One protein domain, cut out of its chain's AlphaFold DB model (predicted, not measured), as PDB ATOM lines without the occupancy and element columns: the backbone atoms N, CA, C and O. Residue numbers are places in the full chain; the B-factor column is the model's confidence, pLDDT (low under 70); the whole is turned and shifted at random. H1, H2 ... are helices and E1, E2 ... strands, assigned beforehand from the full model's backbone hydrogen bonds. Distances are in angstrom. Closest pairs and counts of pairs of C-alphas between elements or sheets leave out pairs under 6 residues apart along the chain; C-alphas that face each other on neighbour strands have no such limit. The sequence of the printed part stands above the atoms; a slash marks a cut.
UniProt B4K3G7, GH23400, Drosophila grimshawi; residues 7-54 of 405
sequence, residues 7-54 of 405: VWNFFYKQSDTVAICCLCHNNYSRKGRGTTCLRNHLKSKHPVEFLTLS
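What this domain is: This is residues 7 to 54 of the 405 residues of the protein "GH23400" of Drosophila grimshawi (UniProt B4K3G7). A small antiparallel sheet of three strands, E1, E2 and E3, has the helix H2 over one face, and H3 folds back from the end of H2 to form a helical hairpin that reaches beyond the sheet. The short H1 leads straight into E1 and only grazes the sheet. The printed part has 48 residues, with three named helices and three named strands in the order H1, E1, E2, E3, H2, H3; the sheet runs E1, E2, E3, and the class is mixed, helices and strands. The whole is compact, with a radius of gyration of the C-alphas of 9.9 A and spans of 27 by 19 by 16 A.

How they stand to each other: H1, residues 7 to 10, only grazes the sheet with its residues 8 to 10. E1, residues 11 to 15, and E2, residues 18 to 21, form an antiparallel hairpin at 153 degrees, with N 12 and O 20 at 3.1 A and N 20 and O 12 at 3.0 A, within hydrogen-bond range. E2 and E3, residues 27 to 29, form a second antiparallel hairpin at 140 degrees, with N 28 and O 19 at 2.8 A. The three strands make a meander, each the antiparallel neighbour of the one before, with E1 and E3 as edge strands. H2, residues 36 to 45, is on the sheet at a height of 10.4 A and lies over E2. It runs along the strands, but only just, at 29 degrees to E2 on the local plane. The closest C-alphas of E3 and H2 are those of Tyr 28 and Leu 38, 7.2 A apart. H1 and H2 are close but not clearly touching, their closest C-alphas being those of Val 7 and Arg 39, 6.5 A apart. H2 and H3, residues 47 to 54, touch and form a helical hairpin, at a steep tilt of 43 degrees, opposite ways; their closest C-alphas, those of Leu 42 and Phe 50, are 5.2 A apart. H3 is not on the sheet and is apart from E1, E2 and E3. In H2 and H3 every O i to N i+4 pair is within hydrogen-bond range; H1 is too short for such a pair.

Where its parts are: H1 has four residues and begins at C-alpha 7, (2.118, 8.552, -16.950). E1 measures 11.9 A from first to last C-alpha and E2 10.2 A, while E3 has three residues. H2, the longest helix by residues, measures 14.1 A from C-alpha 36 at (7.502, 15.829, -15.529). H3 measures 10.7 A and ends at C-alpha 54, (6.819, 3.811, -8.706).

The domain as a whole: The two C-alphas farthest apart are those of Asp 16 and Val 48, 27.2 A. The printed part has no cut; the link from E3 to H2 is short, the others are tight. The mean pLDDT of the printed part is 81.6, and residues 31 to 34 and residue 54 are under 70.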
ATOM      1  N   VAL A   7       2.993   7.461 -17.408       82.88
ATOM      2  CA  VAL A   7       2.118   8.552 -16.950       82.88
ATOM      3  C   VAL A   7       0.882   8.702 -17.846       82.88
ATOM      4  O   VAL A   7      -0.168   9.111 -17.375       82.88
ATOM      5  N   TRP A   8       0.991   8.336 -19.130       85.94
ATOM      6  CA  TRP A   8      -0.101   8.411 -20.103       85.94
ATOM      7  C   TRP A   8      -1.281   7.482 -19.793       85.94
ATOM      8  O   TRP A   8      -2.326   7.643 -20.407       85.94
ATOM      9  N   ASN A   9      -1.160   6.567 -18.829       86.56
ATOM     10  CA  ASN A   9      -2.293   5.769 -18.358       86.56
ATOM     11  C   ASN A   9      -3.348   6.622 -17.628       86.56
ATOM     12  O   ASN A   9      -4.515   6.250 -17.601       86.56
ATOM     13  N   PHE A  10      -2.952   7.773 -17.076       87.75
ATOM     14  CA  PHE A  10      -3.824   8.648 -16.282       87.75
ATOM     15  C   PHE A  10      -4.177   9.963 -16.991       87.75
ATOM     16  O   PHE A  10      -4.826  10.830 -16.407       87.75
ATOM     17  N   PHE A  11      -3.738  10.137 -18.242       89.25
ATOM     18  CA  PHE A  11      -3.973  11.355 -19.014       89.25
ATOM     19  C   PHE A  11      -4.266  11.033 -20.472       89.25
ATOM     20  O   PHE A  11      -3.597  10.196 -21.074       89.25
ATOM     21  N   TYR A  12      -5.158  11.800 -21.093       87.25
ATOM     22  CA  TYR A  12      -5.334  11.774 -22.543       87.25
ATOM     23  C   TYR A  12      -4.904  13.097 -23.182       87.25
ATOM     24  O   TYR A  12      -4.816  14.151 -22.547       87.25
ATOM     25  N   LYS A  13      -4.553  13.024 -24.466       86.75
ATOM     26  CA  LYS A  13      -4.112  14.178 -25.253       86.75
ATOM     27  C   LYS A  13      -5.339  14.843 -25.871       86.75
ATOM     28  O   LYS A  13      -5.963  14.227 -26.724       86.75
ATOM     29  N   GLN A  14      -5.650  16.078 -25.478       83.19
ATOM     30  CA  GLN A  14      -6.685  16.866 -26.163       83.19
ATOM     31  C   GLN A  14      -6.108  17.587 -27.391       83.19
ATOM     32  O   GLN A  14      -6.759  17.682 -28.423       83.19
ATOM     33  N   SER A  15      -4.858  18.052 -27.302       77.94
ATOM     34  CA  SER A  15      -4.105  18.639 -28.416       77.94
ATOM     35  C   SER A  15      -2.607  18.378 -28.238       77.94
ATOM     36  O   SER A  15      -2.169  17.881 -27.192       77.94
ATOM     37  N   ASP A  16      -1.778  18.734 -29.217       73.81
ATOM     38  CA  ASP A  16      -0.319  18.597 -29.088       73.81
ATOM     39  C   ASP A  16       0.266  19.424 -27.934       73.81
ATOM     40  O   ASP A  16       1.303  19.070 -27.370       73.81
ATOM     41  N   THR A  17      -0.439  20.473 -27.513       79.12
ATOM     42  CA  THR A  17      -0.001  21.397 -26.465       79.12
ATOM     43  C   THR A  17      -0.702  21.187 -25.126       79.12
ATOM     44  O   THR A  17      -0.222  21.732 -24.133       79.12
ATOM     45  N   VAL A  18      -1.766  20.376 -25.057       83.12
ATOM     46  CA  VAL A  18      -2.573  20.181 -23.839       83.12
ATOM     47  C   VAL A  18      -2.824  18.697 -23.555       83.12
ATOM     48  O   VAL A  18      -3.125  17.903 -24.450       83.12
ATOM     49  N   ALA A  19      -2.684  18.310 -22.289       88.12
ATOM     50  CA  ALA A  19      -3.070  17.007 -21.759       88.12
ATOM     51  C   ALA A  19      -4.066  17.181 -20.612       88.12
ATOM     52  O   ALA A  19      -3.913  18.098 -19.810       88.12
ATOM     53  N   ILE A  20      -5.053  16.293 -20.528       84.38
ATOM     54  CA  ILE A  20      -6.105  16.343 -19.509       84.38
ATOM     55  C   ILE A  20      -5.958  15.138 -18.590       84.38
ATOM     56  O   ILE A  20      -5.782  14.016 -19.069       84.38
ATOM     57  N   CYS A  21      -6.010  15.379 -17.280       91.06
ATOM     58  CA  CYS A  21      -6.030  14.315 -16.281       91.06
ATOM     59  C   CYS A  21      -7.372  13.570 -16.320       91.06
ATOM     60  O   CYS A  21      -8.431  14.193 -16.262       91.06
ATOM     61  N   CYS A  22      -7.346  12.241 -16.375       88.25
ATOM     62  CA  CYS A  22      -8.562  11.425 -16.364       88.25
ATOM     63  C   CYS A  22      -9.260  11.403 -14.993       88.25
ATOM     64  O   CYS A  22     -10.422  11.024 -14.932       88.25
ATOM     65  N   LEU A  23      -8.559  11.792 -13.918       87.50
ATOM     66  CA  LEU A  23      -9.038  11.686 -12.533       87.50
ATOM     67  C   LEU A  23      -9.680  12.981 -12.021       87.50
ATOM     68  O   LEU A  23     -10.688  12.939 -11.328       87.50
ATOM     69  N   CYS A  24      -9.099  14.137 -12.353       87.06
ATOM     70  CA  CYS A  24      -9.601  15.443 -11.905       87.06
ATOM     71  C   CYS A  24      -9.952  16.405 -13.044       87.06
ATOM     72  O   CYS A  24     -10.317  17.547 -12.780       87.06
ATOM     73  N   HIS A  25      -9.799  15.978 -14.301       86.19
ATOM     74  CA  HIS A  25     -10.127  16.757 -15.502       86.19
ATOM     75  C   HIS A  25      -9.403  18.106 -15.646       86.19
ATOM     76  O   HIS A  25      -9.773  18.924 -16.484       86.19
ATOM     77  N   ASN A  26      -8.320  18.324 -14.894       83.88
ATOM     78  CA  ASN A  26      -7.486  19.515 -15.026       83.88
ATOM     79  C   ASN A  26      -6.601  19.466 -16.283       83.88
ATOM     80  O   ASN A  26      -6.062  18.415 -16.651       83.88
ATOM     81  N   ASN A  27      -6.416  20.636 -16.899       85.62
ATOM     82  CA  ASN A  27      -5.643  20.821 -18.128       85.62
ATOM     83  C   ASN A  27      -4.175  21.147 -17.825       85.62
ATOM     84  O   ASN A  27      -3.870  22.064 -17.064       85.62
ATOM     85  N   TYR A  28      -3.256  20.457 -18.500       84.00
ATOM     86  CA  TYR A  28      -1.814  20.630 -18.347       84.00
ATOM     87  C   TYR A  28      -1.139  20.937 -19.680       84.00
ATOM     88  O   TYR A  28      -1.291  20.214 -20.669       84.00
ATOM     89  N   SER A  29      -0.342  22.005 -19.687       79.19
ATOM     90  CA  SER A  29       0.460  22.409 -20.841       79.19
ATOM     91  C   SER A  29       1.603  21.424 -21.105       79.19
ATOM     92  O   SER A  29       2.265  20.945 -20.185       79.19
ATOM     93  N   ARG A  30       1.871  21.160 -22.387       76.19
ATOM     94  CA  ARG A  30       2.933  20.268 -22.879       76.19
ATOM     95  C   ARG A  30       3.922  20.924 -23.826       76.19
ATOM     96  O   ARG A  30       4.618  20.231 -24.568       76.19
ATOM     97  N   LYS A  31       4.048  22.251 -23.771       66.75
ATOM     98  CA  LYS A  31       4.976  22.996 -24.637       66.75
ATOM     99  C   LYS A  31       6.431  22.481 -24.580       66.75
ATOM    100  O   LYS A  31       7.150  22.644 -25.554       66.75
ATOM    101  N   GLY A  32       6.837  21.780 -23.515       61.69
ATOM    102  CA  GLY A  32       8.172  21.178 -23.369       61.69
ATOM    103  C   GLY A  32       8.331  19.697 -23.755       61.69
ATOM    104  O   GLY A  32       9.377  19.136 -23.451       61.69
ATOM    105  N   ARG A  33       7.327  19.021 -24.349       60.94
ATOM    106  CA  ARG A  33       7.309  17.572 -24.716       60.94
ATOM    107  C   ARG A  33       7.631  16.549 -23.597       60.94
ATOM    108  O   ARG A  33       7.441  15.353 -23.817       60.94
ATOM    109  N   GLY A  34       8.056  16.981 -22.411       68.88
ATOM    110  CA  GLY A  34       8.320  16.147 -21.240       68.88
ATOM    111  C   GLY A  34       7.064  15.804 -20.434       68.88
ATOM    112  O   GLY A  34       6.029  16.461 -20.534       68.88
ATOM    113  N   THR A  35       7.162  14.758 -19.612       78.44
ATOM    114  CA  THR A  35       6.067  14.257 -18.761       78.44
ATOM    115  C   THR A  35       6.188  14.658 -17.288       78.44
ATOM    116  O   THR A  35       5.335  14.288 -16.482       78.44
ATOM    117  N   THR A  36       7.206  15.441 -16.919       80.62
ATOM    118  CA  THR A  36       7.502  15.829 -15.529       80.62
ATOM    119  C   THR A  36       6.347  16.577 -14.863       80.62
ATOM    120  O   THR A  36       5.999  16.271 -13.728       80.62
ATOM    121  N   CYS A  37       5.679  17.490 -15.580       80.94
ATOM    122  CA  CYS A  37       4.522  18.221 -15.049       80.94
ATOM    123  C   CYS A  37       3.341  17.290 -14.724       80.94
ATOM    124  O   CYS A  37       2.699  17.447 -13.692       80.94
ATOM    125  N   LEU A  38       3.102  16.283 -15.572       86.19
ATOM    126  CA  LEU A  38       2.047  15.281 -15.381       86.19
ATOM    127  C   LEU A  38       2.366  14.385 -14.174       86.19
ATOM    128  O   LEU A  38       1.495  14.079 -13.366       86.19
ATOM    129  N   ARG A  39       3.645  14.016 -14.015       84.50
ATOM    130  CA  ARG A  39       4.128  13.225 -12.880       84.50
ATOM    131  C   ARG A  39       4.001  13.984 -11.553       84.50
ATOM    132  O   ARG A  39       3.520  13.418 -10.578       84.50
ATOM    133  N   ASN A  40       4.376  15.263 -11.527       84.06
ATOM    134  CA  ASN A  40       4.248  16.109 -10.337       84.06
ATOM    135  C   ASN A  40       2.782  16.375  -9.974       84.06
ATOM    136  O   ASN A  40       2.449  16.466  -8.791       84.06
ATOM    137  N   HIS A  41       1.894  16.463 -10.969       87.00
ATOM    138  CA  HIS A  41       0.459  16.522 -10.715       87.00
ATOM    139  C   HIS A  41      -0.029  15.265  -9.988       87.00
ATOM    140  O   HIS A  41      -0.652  15.399  -8.938       87.00
ATOM    141  N   LEU A  42       0.304  14.065 -10.482       87.12
ATOM    142  CA  LEU A  42      -0.077  12.827  -9.796       87.12
ATOM    143  C   LEU A  42       0.508  12.788  -8.378       87.12
ATOM    144  O   LEU A  42      -0.237  12.593  -7.431       87.12
ATOM    145  N   LYS A  43       1.794  13.117  -8.199       86.69
ATOM    146  CA  LYS A  43       2.427  13.163  -6.867       86.69
ATOM    147  C   LYS A  43       1.701  14.086  -5.876       86.69
ATOM    148  O   LYS A  43       1.685  13.799  -4.687       86.69
ATOM    149  N   SER A  44       1.137  15.199  -6.346       84.88
ATOM    150  CA  SER A  44       0.526  16.216  -5.476       84.88
ATOM    151  C   SER A  44      -0.985  16.079  -5.292       84.88
ATOM    152  O   SER A  44      -1.501  16.502  -4.261       84.88
ATOM    153  N   LYS A  45      -1.713  15.544  -6.278       83.69
ATOM    154  CA  LYS A  45      -3.188  15.490  -6.269       83.69
ATOM    155  C   LYS A  45      -3.762  14.075  -6.329       83.69
ATOM    156  O   LYS A  45      -4.920  13.903  -5.971       83.69
ATOM    157  N   HIS A  46      -2.965  13.091  -6.744       86.06
ATOM    158  CA  HIS A  46      -3.351  11.686  -6.916       86.06
ATOM    159  C   HIS A  46      -2.227  10.762  -6.399       86.06
ATOM    160  O   HIS A  46      -1.598  10.038  -7.179       86.06
ATOM    161  N   PRO A  47      -1.875  10.856  -5.097       82.69
ATOM    162  CA  PRO A  47      -0.693  10.194  -4.544       82.69
ATOM    163  C   PRO A  47      -0.783   8.666  -4.621       82.69
ATOM    164  O   PRO A  47       0.237   8.013  -4.814       82.69
ATOM    165  N   VAL A  48      -1.991   8.098  -4.552       80.06
ATOM    166  CA  VAL A  48      -2.223   6.652  -4.678       80.06
ATOM    167  C   VAL A  48      -1.841   6.168  -6.080       80.06
ATOM    168  O   VAL A  48      -1.037   5.253  -6.236       80.06
ATOM    169  N   GLU A  49      -2.323   6.836  -7.125       82.50
ATOM    170  CA  GLU A  49      -2.006   6.515  -8.516       82.50
ATOM    171  C   GLU A  49      -0.541   6.822  -8.850       82.50
ATOM    172  O   GLU A  49       0.077   6.120  -9.653       82.50
ATOM    173  N   PHE A  50       0.056   7.823  -8.198       84.88
ATOM    174  CA  PHE A  50       1.490   8.080  -8.291       84.88
ATOM    175  C   PHE A  50       2.329   6.913  -7.746       84.88
ATOM    176  O   PHE A  50       3.315   6.546  -8.383       84.88
ATOM    177  N   LEU A  51       1.923   6.287  -6.637       80.56
ATOM    178  CA  LEU A  51       2.617   5.119  -6.077       80.56
ATOM    179  C   LEU A  51       2.575   3.911  -7.028       80.56
ATOM    180  O   LEU A  51       3.588   3.233  -7.209       80.56
ATOM    181  N   THR A  52       1.467   3.722  -7.757       77.44
ATOM    182  CA  THR A  52       1.370   2.658  -8.779       77.44
ATOM    183  C   THR A  52       2.338   2.849  -9.956       77.44
ATOM    184  O   THR A  52       2.687   1.883 -10.645       77.44
ATOM    185  N   LEU A  53       2.808   4.085 -10.190       72.81
ATOM    186  CA  LEU A  53       3.869   4.362 -11.159       72.81
ATOM    187  C   LEU A  53       5.251   3.959 -10.625       72.81
ATOM    188  O   LEU A  53       6.072   3.524 -11.429       72.81
ATOM    189  N   SER A  54       5.511   4.092  -9.318       61.25
ATOM    190  CA  SER A  54       6.819   3.811  -8.706       61.25
ATOM    191  C   SER A  54       7.060   2.337  -8.373       61.25
ATOM    192  O   SER A  54       8.182   1.863  -8.532       61.25
TER     193      SER A  54